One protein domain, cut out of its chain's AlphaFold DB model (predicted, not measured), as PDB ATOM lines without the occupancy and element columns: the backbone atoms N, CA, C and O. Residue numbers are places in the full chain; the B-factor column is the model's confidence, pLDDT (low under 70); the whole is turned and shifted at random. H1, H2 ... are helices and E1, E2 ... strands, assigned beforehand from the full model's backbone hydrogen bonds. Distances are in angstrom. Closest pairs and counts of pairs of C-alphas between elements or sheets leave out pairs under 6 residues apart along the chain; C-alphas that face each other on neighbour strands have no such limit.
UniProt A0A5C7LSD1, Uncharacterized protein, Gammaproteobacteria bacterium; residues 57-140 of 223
ATOM      1  N   ALA A  57      10.360  48.275  17.074       94.12
ATOM      2  CA  ALA A  57       9.868  49.376  17.909       94.12
ATOM      3  C   ALA A  57       8.429  49.799  17.569       94.12
ATOM      4  O   ALA A  57       7.626  50.055  18.464       94.12
ATOM      5  N   ARG A  58       8.074  49.800  16.275       95.75
ATOM      6  CA  ARG A  58       6.724  50.143  15.795       95.75
ATOM      7  C   ARG A  58       5.612  49.291  16.415       95.75
ATOM      8  O   ARG A  58       4.497  49.777  16.530       95.75
ATOM      9  N   PHE A  59       5.885  48.049  16.813       97.12
ATOM     10  CA  PHE A  59       4.883  47.140  17.382       97.12
ATOM     11  C   PHE A  59       4.793  47.221  18.911       97.12
ATOM     12  O   PHE A  59       3.992  46.509  19.509       97.12
ATOM     13  N   VAL A  60       5.601  48.061  19.563       96.56
ATOM     14  CA  VAL A  60       5.596  48.211  21.021       96.56
ATOM     15  C   VAL A  60       4.725  49.416  21.397       96.56
ATOM     16  O   VAL A  60       5.097  50.547  21.081       96.56
ATOM     17  N   PRO A  61       3.581  49.216  22.081       96.00
ATOM     18  CA  PRO A  61       2.749  50.321  22.537       96.00
ATOM     19  C   PRO A  61       3.504  51.230  23.506       96.00
ATOM     20  O   PRO A  61       4.151  50.755  24.443       96.00
ATOM     21  N   ARG A  62       3.386  52.546  23.319       92.75
ATOM     22  CA  ARG A  62       4.056  53.547  24.161       92.75
ATOM     23  C   ARG A  62       3.150  54.726  24.485       92.75
ATOM     24  O   ARG A  62       2.247  55.049  23.724       92.75
ATOM     25  N   PHE A  63       3.415  55.389  25.607       89.88
ATOM     26  CA  PHE A  63       2.731  56.625  25.981       89.88
ATOM     27  C   PHE A  63       3.590  57.847  25.650       89.88
ATOM     28  O   PHE A  63       4.645  58.047  26.247       89.88
ATOM     29  N   GLY A  64       3.110  58.671  24.724       81.88
ATOM     30  CA  GLY A  64       3.615  60.003  24.421       81.88
ATOM     31  C   GLY A  64       3.014  61.095  25.315       81.88
ATOM     32  O   GLY A  64       2.335  60.850  26.325       81.88
ATOM     33  N   ARG A  65       3.264  62.353  24.933       83.75
ATOM     34  CA  ARG A  65       2.829  63.537  25.689       83.75
ATOM     35  C   ARG A  65       1.300  63.568  25.810       83.75
ATOM     36  O   ARG A  65       0.571  63.290  24.867       83.75
ATOM     37  N   GLY A  66       0.795  63.922  26.994       82.88
ATOM     38  CA  GLY A  66      -0.647  64.098  27.203       82.88
ATOM     39  C   GLY A  66      -1.473  62.804  27.183       82.88
ATOM     40  O   GLY A  66      -2.664  62.871  26.885       82.88
ATOM     41  N   ARG A  67      -0.873  61.652  27.533       85.56
ATOM     42  CA  ARG A  67      -1.512  60.315  27.514       85.56
ATOM     43  C   ARG A  67      -1.916  59.855  26.108       85.56
ATOM     44  O   ARG A  67      -2.920  59.166  25.938       85.56
ATOM     45  N   GLN A  68      -1.143  60.246  25.105       93.25
ATOM     46  CA  GLN A  68      -1.273  59.702  23.761       93.25
ATOM     47  C   GLN A  68      -0.655  58.309  23.738       93.25
ATOM     48  O   GLN A  68       0.539  58.159  23.960       93.25
ATOM     49  N   LEU A  69      -1.478  57.286  23.558       95.94
ATOM     50  CA  LEU A  69      -1.025  55.928  23.313       95.94
ATOM     51  C   LEU A  69      -0.685  55.802  21.830       95.94
ATOM     52  O   LEU A  69      -1.537  56.075  20.994       95.94
ATOM     53  N   GLU A  70       0.529  55.377  21.520       95.62
ATOM     54  CA  GLU A  70       1.021  55.205  20.157       95.62
ATOM     55  C   GLU A  70       1.408  53.748  19.917       95.62
ATOM     56  O   GLU A  70       2.084  53.138  20.749       95.62
ATOM     57  N   VAL A  71       1.003  53.195  18.774       96.94
ATOM     58  CA  VAL A  71       1.434  51.875  18.296       96.94
ATOM     59  C   VAL A  71       1.244  51.793  16.782       96.94
ATOM     60  O   VAL A  71       0.284  52.327  16.242       96.94
ATOM     61  N   CYS A  72       2.186  51.170  16.077       96.62
ATOM     62  CA  CYS A  72       2.236  51.063  14.612       96.62
ATOM     63  C   CYS A  72       2.029  52.391  13.853       96.62
ATOM     64  O   CYS A  72       1.520  52.387  12.739       96.62
ATOM     65  N   GLY A  73       2.436  53.523  14.440       93.75
ATOM     66  CA  GLY A  73       2.262  54.856  13.847       93.75
ATOM     67  C   GLY A  73       0.870  55.470  14.037       93.75
ATOM     68  O   GLY A  73       0.659  56.609  13.632       93.75
ATOM     69  N   GLU A  74      -0.059  54.760  14.679       96.50
ATOM     70  CA  GLU A  74      -1.380  55.272  15.037       96.50
ATOM     71  C   GLU A  74      -1.404  55.755  16.488       96.50
ATOM     72  O   GLU A  74      -0.714  55.210  17.355       96.50
ATOM     73  N   THR A  75      -2.245  56.756  16.758       95.69
ATOM     74  CA  THR A  75      -2.324  57.417  18.064       95.69
ATOM     75  C   THR A  75      -3.748  57.414  18.607       95.69
ATOM     76  O   THR A  75      -4.694  57.773  17.910       95.69
ATOM     77  N   TYR A  76      -3.890  57.107  19.894       95.19
ATOM     78  CA  TYR A  76      -5.142  57.162  20.640       95.19
ATOM     79  C   TYR A  76      -4.993  58.023  21.893       95.19
ATOM     80  O   TYR A  76      -4.088  57.838  22.708       95.19
ATOM     81  N   ARG A  77      -5.902  58.982  22.083       93.69
ATOM     82  CA  ARG A  77      -5.903  59.832  23.277       93.69
ATOM     83  C   ARG A  77      -6.584  59.105  24.433       93.69
ATOM     84  O   ARG A  77      -7.808  59.031  24.495       93.69
ATOM     85  N   VAL A  78      -5.792  58.646  25.398       90.50
ATOM     86  CA  VAL A  78      -6.316  57.966  26.583       90.50
ATOM     87  C   VAL A  78      -6.958  58.986  27.525       90.50
ATOM     88  O   VAL A  78      -6.313  59.934  27.983       90.50
ATOM     89  N   GLY A  79      -8.244  58.782  27.821       87.19
ATOM     90  CA  GLY A  79      -9.009  59.603  28.760       87.19
ATOM     91  C   GLY A  79      -8.424  59.610  30.180       87.19
ATOM     92  O   GLY A  79      -7.449  58.928  30.486       87.19
ATOM     93  N   ARG A  80      -9.011  60.397  31.089       82.00
ATOM     94  CA  ARG A  80      -8.556  60.436  32.494       82.00
ATOM     95  C   ARG A  80      -9.303  59.460  33.399       82.00
ATOM     96  O   ARG A  80      -8.682  58.923  34.307       82.00
ATOM     97  N   GLY A  81     -10.577  59.193  33.101       80.19
ATOM     98  CA  GLY A  81     -11.492  58.518  34.021       80.19
ATOM     99  C   GLY A  81     -11.836  59.440  35.195       80.19
ATOM    100  O   GLY A  81     -10.956  60.082  35.755       80.19
ATOM    101  N   GLN A  82     -13.115  59.559  35.547       78.94
ATOM    102  CA  GLN A  82     -13.548  60.433  36.650       78.94
ATOM    103  C   GLN A  82     -13.520  59.730  38.021       78.94
ATOM    104  O   GLN A  82     -13.550  60.388  39.053       78.94
ATOM    105  N   ASN A  83     -13.438  58.396  38.042       81.94
ATOM    106  CA  ASN A  83     -13.346  57.556  39.239       81.94
ATOM    107  C   ASN A  83     -12.585  56.254  38.912       81.94
ATOM    108  O   ASN A  83     -12.219  56.022  37.757       81.94
ATOM    109  N   SER A  84     -12.368  55.382  39.904       77.00
ATOM    110  CA  SER A  84     -11.651  54.106  39.727       77.00
ATOM    111  C   SER A  84     -12.229  53.239  38.597       77.00
ATOM    112  O   SER A  84     -11.481  52.672  37.800       77.00
ATOM    113  N   THR A  85     -13.556  53.189  38.467       78.50
ATOM    114  CA  THR A  85     -14.245  52.468  37.386       78.50
ATOM    115  C   THR A  85     -13.986  53.116  36.021       78.50
ATOM    116  O   THR A  85     -13.655  52.430  35.058       78.50
ATOM    117  N   GLY A  86     -14.058  54.442  35.930       78.81
ATOM    118  CA  GLY A  86     -13.757  55.199  34.718       78.81
ATOM    119  C   GLY A  86     -12.304  55.041  34.278       78.81
ATOM    120  O   GLY A  86     -12.045  54.907  33.087       78.81
ATOM    121  N   VAL A  87     -11.356  54.983  35.219       82.31
ATOM    122  CA  VAL A  87      -9.945  54.685  34.922       82.31
ATOM    123  C   VAL A  87      -9.813  53.286  34.321       82.31
ATOM    124  O   VAL A  87      -9.126  53.119  33.314       82.31
ATOM    125  N   ARG A  88     -10.510  52.290  34.884       82.69
ATOM    126  CA  ARG A  88     -10.530  50.925  34.341       82.69
ATOM    127  C   ARG A  88     -11.056  50.891  32.904       82.69
ATOM    128  O   ARG A  88     -10.414  50.284  32.056       82.69
ATOM    129  N   TYR A  89     -12.179  51.548  32.614       86.94
ATOM    130  CA  TYR A  89     -12.739  51.582  31.256       86.94
ATOM    131  C   TYR A  89     -11.836  52.300  30.259       86.94
ATOM    132  O   TYR A  89     -11.632  51.814  29.154       86.94
ATOM    133  N   VAL A  90     -11.230  53.412  30.663       90.00
ATOM    134  CA  VAL A  90     -10.243  54.121  29.845       90.00
ATOM    135  C   VAL A  90      -9.078  53.207  29.448       90.00
ATOM    136  O   VAL A  90      -8.644  53.233  28.298       90.00
ATOM    137  N   TRP A  91      -8.581  52.387  30.378       90.25
ATOM    138  CA  TRP A  91      -7.538  51.406  30.081       90.25
ATOM    139  C   TRP A  91      -8.026  50.258  29.192       90.25
ATOM    140  O   TRP A  91      -7.255  49.782  28.364       90.25
ATOM    141  N   HIS A  92      -9.288  49.837  29.327       91.25
ATOM    142  CA  HIS A  92      -9.889  48.844  28.430       91.25
ATOM    143  C   HIS A  92      -9.980  49.354  26.993       91.25
ATOM    144  O   HIS A  92      -9.511  48.669  26.095       91.25
ATOM    145  N   TYR A  93     -10.468  50.574  26.768       93.56
ATOM    146  CA  TYR A  93     -10.530  51.137  25.414       93.56
ATOM    147  C   TYR A  93      -9.139  51.359  24.810       93.56
ATOM    148  O   TYR A  93      -8.917  51.098  23.632       93.56
ATOM    149  N   ALA A  94      -8.169  51.782  25.627       95.25
ATOM    150  CA  ALA A  94      -6.779  51.895  25.194       95.25
ATOM    151  C   ALA A  94      -6.199  50.532  24.764       95.25
ATOM    152  O   ALA A  94      -5.475  50.450  23.770       95.25
ATOM    153  N   LYS A  95      -6.551  49.462  25.489       95.50
ATOM    154  CA  LYS A  95      -6.189  48.088  25.133       95.50
ATOM    155  C   LYS A  95      -6.811  47.668  23.810       95.50
ATOM    156  O   LYS A  95      -6.092  47.146  22.966       95.50
ATOM    157  N   GLU A  96      -8.119  47.856  23.656       95.38
ATOM    158  CA  GLU A  96      -8.852  47.487  22.441       95.38
ATOM    159  C   GLU A  96      -8.246  48.172  21.219       95.38
ATOM    160  O   GLU A  96      -7.875  47.482  20.271       95.38
ATOM    161  N   PHE A  97      -8.003  49.483  21.305       97.31
ATOM    162  CA  PHE A  97      -7.301  50.236  20.267       97.31
ATOM    163  C   PHE A  97      -5.942  49.615  19.917       97.31
ATOM    164  O   PHE A  97      -5.678  49.308  18.757       97.31
ATOM    165  N   ALA A  98      -5.067  49.403  20.908       97.50
ATOM    166  CA  ALA A  98      -3.724  48.900  20.630       97.50
ATOM    167  C   ALA A  98      -3.743  47.492  20.027       97.50
ATOM    168  O   ALA A  98      -2.989  47.200  19.100       97.50
ATOM    169  N   VAL A  99      -4.610  46.623  20.549       97.44
ATOM    170  CA  VAL A  99      -4.782  45.258  20.053       97.44
ATOM    171  C   VAL A  99      -5.297  45.266  18.615       97.44
ATOM    172  O   VAL A  99      -4.760  44.531  17.789       97.44
ATOM    173  N   GLU A 100      -6.289  46.097  18.299       97.50
ATOM    174  CA  GLU A 100      -6.846  46.219  16.951       97.50
ATOM    175  C   GLU A 100      -5.801  46.727  15.952       97.50
ATOM    176  O   GLU A 100      -5.631  46.148  14.880       97.50
ATOM    177  N   VAL A 101      -5.054  47.775  16.307       98.19
ATOM    178  CA  VAL A 101      -3.980  48.322  15.462       98.19
ATOM    179  C   VAL A 101      -2.899  47.272  15.187       98.19
ATOM    180  O   VAL A 101      -2.484  47.099  14.039       98.19
ATOM    181  N   LEU A 102      -2.462  46.535  16.214       98.19
ATOM    182  CA  LEU A 102      -1.484  45.453  16.060       98.19
ATOM    183  C   LEU A 102      -2.008  44.345  15.135       98.19
ATOM    184  O   LEU A 102      -1.274  43.891  14.257       98.19
ATOM    185  N   GLN A 103      -3.278  43.957  15.281       97.25
ATOM    186  CA  GLN A 103      -3.913  42.954  14.420       97.25
ATOM    187  C   GLN A 103      -4.027  43.416  12.966       97.25
ATOM    188  O   GLN A 103      -3.678  42.659  12.061       97.25
ATOM    189  N   ARG A 104      -4.423  44.672  12.721       97.62
ATOM    190  CA  ARG A 104      -4.430  45.269  11.370       97.62
ATOM    191  C   ARG A 104      -3.034  45.305  10.744       97.62
ATOM    192  O   ARG A 104      -2.904  45.213   9.529       97.62
ATOM    193  N   ASN A 105      -1.993  45.375  11.571       97.69
ATOM    194  CA  ASN A 105      -0.592  45.302  11.162       97.69
ATOM    195  C   ASN A 105      -0.031  43.865  11.101       97.69
ATOM    196  O   ASN A 105       1.181  43.684  10.975       97.69
ATOM    197  N   GLY A 106      -0.892  42.846  11.168       95.81
ATOM    198  CA  GLY A 106      -0.527  41.446  10.948       95.81
ATOM    199  C   GLY A 106      -0.037  40.694  12.184       95.81
ATOM    200  O   GLY A 106       0.408  39.558  12.042       95.81
ATOM    201  N   ILE A 107      -0.118  41.273  13.386       97.75
ATOM    202  CA  ILE A 107       0.195  40.565  14.634       97.75
ATOM    203  C   ILE A 107      -1.005  39.708  15.065       97.75
ATOM    204  O   ILE A 107      -2.138  40.182  15.110       97.75
ATOM    205  N   GLY A 108      -0.768  38.442  15.418       95.56
ATOM    206  CA  GLY A 108      -1.823  37.528  15.875       95.56
ATOM    207  C   GLY A 108      -2.530  38.017  17.143       95.56
ATOM    208  O   GLY A 108      -1.936  38.716  17.965       95.56
ATOM    209  N   VAL A 109      -3.784  37.612  17.349       95.25
ATOM    210  CA  VAL A 109      -4.615  38.041  18.490       95.25
ATOM    211  C   VAL A 109      -3.907  37.751  19.817       95.25
ATOM    212  O   VAL A 109      -3.790  38.628  20.677       95.25
ATOM    213  N   ARG A 110      -3.361  36.538  19.966       94.62
ATOM    214  CA  ARG A 110      -2.640  36.111  21.168       94.62
ATOM    215  C   ARG A 110      -1.433  37.001  21.436       94.62
ATOM    216  O   ARG A 110      -1.253  37.446  22.569       94.62
ATOM    217  N   ALA A 111      -0.630  37.257  20.406       97.19
ATOM    218  CA  ALA A 111       0.565  38.085  20.504       97.19
ATOM    219  C   ALA A 111       0.202  39.533  20.862       97.19
ATOM    220  O   ALA A 111       0.740  40.062  21.829       97.19
ATOM    221  N   SER A 112      -0.790  40.132  20.198       97.88
ATOM    222  CA  SER A 112      -1.278  41.489  20.488       97.88
ATOM    223  C   SER A 112      -1.706  41.665  21.947       97.88
ATOM    224  O   SER A 112      -1.338  42.640  22.604       97.88
ATOM    225  N   HIS A 113      -2.432  40.690  22.504       96.06
ATOM    226  CA  HIS A 113      -2.827  40.723  23.913       96.06
ATOM    227  C   HIS A 113      -1.642  40.543  24.873       96.06
ATOM    228  O   HIS A 113      -1.612  41.184  25.925       96.06
ATOM    229  N   GLN A 114      -0.675  39.680  24.546       95.94
ATOM    230  CA  GLN A 114       0.523  39.501  25.372       95.94
ATOM    231  C   GLN A 114       1.422  40.739  25.349       95.94
ATOM    232  O   GLN A 114       1.911  41.140  26.407       95.94
ATOM    233  N   ILE A 115       1.577  41.371  24.181       97.06
ATOM    234  CA  ILE A 115       2.265  42.653  24.002       97.06
ATOM    235  C   ILE A 115       1.636  43.691  24.931       97.06
ATOM    236  O   ILE A 115       2.335  44.256  25.768       97.06
ATOM    237  N   TRP A 116       0.314  43.878  24.872       95.94
ATOM    238  CA  TRP A 116      -0.383  44.838  25.730       95.94
ATOM    239  C   TRP A 116      -0.153  44.591  27.227       95.94
ATOM    240  O   TRP A 116       0.151  45.516  27.978       95.94
ATOM    241  N   ASN A 117      -0.281  43.337  27.668       93.25
ATOM    242  CA  ASN A 117      -0.127  42.976  29.078       93.25
ATOM    243  C   ASN A 117       1.308  43.182  29.600       93.25
ATOM    244  O   ASN A 117       1.521  43.170  30.810       93.25
ATOM    245  N   THR A 118       2.281  43.352  28.702       94.25
ATOM    246  CA  THR A 118       3.712  43.355  29.021       94.25
ATOM    247  C   THR A 118       4.361  44.723  28.802       94.25
ATOM    248  O   THR A 118       5.212  45.130  29.596       94.25
ATOM    249  N   ALA A 119       3.938  45.460  27.771       94.38
ATOM    250  CA  ALA A 119       4.632  46.627  27.229       94.38
ATOM    251  C   ALA A 119       4.883  47.761  28.231       94.38
ATOM    252  O   ALA A 119       5.866  48.483  28.091       94.38
ATOM    253  N   PHE A 120       4.028  47.923  29.243       92.50
ATOM    254  CA  PHE A 120       4.126  49.052  30.175       92.50
ATOM    255  C   PHE A 120       4.927  48.748  31.441       92.50
ATOM    256  O   PHE A 120       5.508  49.667  32.009       92.50
ATOM    257  N   ASP A 121       4.972  47.486  31.877       92.00
ATOM    258  CA  ASP A 121       5.660  47.099  33.115       92.00
ATOM    259  C   ASP A 121       7.021  46.439  32.845       92.00
ATOM    260  O   ASP A 121       8.009  46.710  33.531       92.00
ATOM    261  N   TYR A 122       7.104  45.628  31.785       95.19
ATOM    262  CA  TYR A 122       8.333  44.986  31.315       95.19
ATOM    263  C   TYR A 122       8.510  45.191  29.801       95.19
ATOM    264  O   TYR A 122       8.479  44.212  29.053       95.19
ATOM    265  N   PRO A 123       8.743  46.432  29.324       95.19
ATOM    266  CA  PRO A 123       8.739  46.735  27.891       95.19
ATOM    267  C   PRO A 123       9.643  45.808  27.067       95.19
ATOM    268  O   PRO A 123       9.198  45.274  26.055       95.19
ATOM    269  N   HIS A 124      10.858  45.523  27.548       95.69
ATOM    270  CA  HIS A 124      11.840  44.659  26.875       95.69
ATOM    271  C   HIS A 124      11.335  43.236  26.584       95.69
ATOM    272  O   HIS A 124      11.747  42.641  25.593       95.69
ATOM    273  N   ARG A 125      10.424  42.685  27.401       96.88
ATOM    274  CA  ARG A 125       9.849  41.344  27.174       96.88
ATOM    275  C   ARG A 125       8.907  41.308  25.969       96.88
ATOM    276  O   ARG A 125       8.689  40.246  25.399       96.88
ATOM    277  N   THR A 126       8.399  42.465  25.550       97.00
ATOM    278  CA  THR A 126       7.608  42.610  24.321       97.00
ATOM    279  C   THR A 126       8.402  42.185  23.091       97.00
ATOM    280  O   THR A 126       7.830  41.595  22.182       97.00
ATOM    281  N   LEU A 127       9.720  42.422  23.080       96.38
ATOM    282  CA  LEU A 127      10.579  41.994  21.977       96.38
ATOM    283  C   LEU A 127      10.622  40.467  21.865       96.38
ATOM    284  O   LEU A 127      10.432  39.949  20.776       96.38
ATOM    285  N   GLY A 128      10.716  39.744  22.988       95.38
ATOM    286  CA  GLY A 128      10.645  38.278  22.979       95.38
ATOM    287  C   GLY A 128       9.310  37.739  22.450       95.38
ATOM    288  O   GLY A 128       9.291  36.769  21.700       95.38
ATOM    289  N   ILE A 129       8.192  38.406  22.766       96.75
ATOM    290  CA  ILE A 129       6.868  38.055  22.218       96.75
ATOM    291  C   ILE A 129       6.841  38.246  20.694       96.75
ATOM    292  O   ILE A 129       6.305  37.405  19.972       96.75
ATOM    293  N   LEU A 130       7.417  39.345  20.202       96.94
ATOM    294  CA  LEU A 130       7.506  39.642  18.772       96.94
ATOM    295  C   LEU A 130       8.422  38.646  18.052       96.94
ATOM    296  O   LEU A 130       8.034  38.125  17.009       96.94
ATOM    297  N   ASP A 131       9.571  38.309  18.635       95.44
ATOM    298  CA  ASP A 131      10.502  37.316  18.093       95.44
ATOM    299  C   ASP A 131       9.839  35.933  17.992       95.44
ATOM    300  O   ASP A 131       9.909  35.271  16.956       95.44
ATOM    301  N   GLU A 132       9.129  35.494  19.040       96.19
ATOM    302  CA  GLU A 132       8.368  34.241  19.014       96.19
ATOM    303  C   GLU A 132       7.237  34.259  17.981       96.19
ATOM    304  O   GLU A 132       6.969  33.236  17.339       96.19
ATOM    305  N   PHE A 133       6.567  35.400  17.816       97.06
ATOM    306  CA  PHE A 133       5.520  35.577  16.817       97.06
ATOM    307  C   PHE A 133       6.083  35.483  15.394       97.06
ATOM    308  O   PHE A 133       5.609  34.656  14.613       97.06
ATOM    309  N   PHE A 134       7.127  36.250  15.067       95.69
ATOM    310  CA  PHE A 134       7.745  36.240  13.738       95.69
ATOM    311  C   PHE A 134       8.440  34.910  13.417       95.69
ATOM    312  O   PHE A 134       8.422  34.473  12.269       95.69
ATOM    313  N   ALA A 135       8.954  34.199  14.425       96.00
ATOM    314  CA  ALA A 135       9.440  32.826  14.276       96.00
ATOM    315  C   ALA A 135       8.309  31.785  14.122       96.00
ATOM    316  O   ALA A 135       8.572  30.587  13.991       96.00
ATOM    317  N   GLY A 136       7.039  32.200  14.193       94.44
ATOM    318  CA  GLY A 136       5.877  31.325  14.082       94.44
ATOM    319  C   GLY A 136       5.701  30.363  15.261       94.44
ATOM    320  O   GLY A 136       5.008  29.354  15.106       94.44
ATOM    321  N   LYS A 137       6.315  30.643  16.416       95.06
ATOM    322  CA  LYS A 137       6.178  29.864  17.660       95.06
ATOM    323  C   LYS A 137       4.939  30.292  18.445       95.06
ATOM    324  O   LYS A 137       4.238  29.444  18.997       95.06
ATOM    325  N   LEU A 138       4.616  31.584  18.423       92.81
ATOM    326  CA  LEU A 138       3.420  32.132  19.055       92.81
ATOM    327  C   LEU A 138       2.275  32.248  18.043       92.81
ATOM    328  O   LEU A 138       2.076  33.283  17.415       92.81
ATOM    329  N   ARG A 139       1.516  31.160  17.875       91.56
ATOM    330  CA  ARG A 139       0.358  31.119  16.967       91.56
ATOM    331  C   ARG A 139      -0.959  31.257  17.716       91.56
ATOM    332  O   ARG A 139      -1.108  30.765  18.841       91.56
ATOM    333  N   ASP A 140      -1.932  31.847  17.035       93.31
ATOM    334  CA  ASP A 140      -3.318  31.811  17.478       93.31
ATOM    335  C   ASP A 140      -3.844  30.366  17.466       93.31
ATOM    336  O   ASP A 140      -3.512  29.571  16.575       93.31
TER     337      ASP A 140
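Overview. This is residues 57 to 140 of the 223 residues of an uncharacterized protein of Gammaproteobacteria bacterium (UniProt A0A5C7LSD1). What is the main shape? One long helix, H1, runs along much of the length; the small strand hairpin E1 and E2 packs beside its residues 90 to 102, and the helical hairpin H2 and H3 packs on its later part through H2. What is it made of? The printed part has 84 residues, mostly helix, with two antiparallel strands and then three helices in the order E1, E2, H1, H2, H3. How large is it? It is compact, with a radius of gyration of the C-alphas of 12.9 A, yet elongated, spanning 42 by 23 by 23 A.

Arrangement. How do the strands pair? E1, residues 68 to 71, and E2, residues 74 to 77, form an antiparallel hairpin at 155 degrees, with N 69 and O 76 2.8 A apart and N 71 and O 74 3.0 A apart, both within hydrogen-bond range. Residues 62 to 63 also pair antiparallel with residues 69 to 70 of E1. What comes near H1, residues 84 to 104? The closest C-alphas of E1 and H1 are those of Val 71 and Ala 98, 6.4 A apart. H2, residues 109 to 119, touches residues 95 to 103 of H1 alone, closest at the C-alphas of Val 99 and Ser 112, 5.2 A; they run opposite ways at a steep tilt of 52 degrees. Where is H3, residues 125 to 134? H2 and H3 touch as a helical hairpin, opposite ways at a shallow tilt of 20 degrees, closest at the C-alphas of Ile 115 and Thr 126, 5.4 A. H1 and H3 are apart. Are the helix backbones complete? In H1, H2 and H3 every O i to N i+4 pair is within hydrogen-bond range.

Along the chain. Where does E1 begin? Its C-alpha 68 is at (-1.273, 59.702, 23.761); E1 is 9.9 A long and E2 10.4 A. How long are the helices? H1 measures 30.6 A from C-alpha 84 at (-11.651, 54.106, 39.727), H2 15.3 A, and H3 14.5 A to C-alpha 134 at (7.745, 36.240, 13.738).

Size, cuts and confidence. What is the greatest distance? The two C-alphas farthest apart, those of Gln 82 and Ala 135, are 42.3 A apart. Is it continuous and confident? The printed part has no cut, the link from E2 to H1 is short and the other links are tight. Its mean pLDDT is 92.9, and no printed residue is under 70.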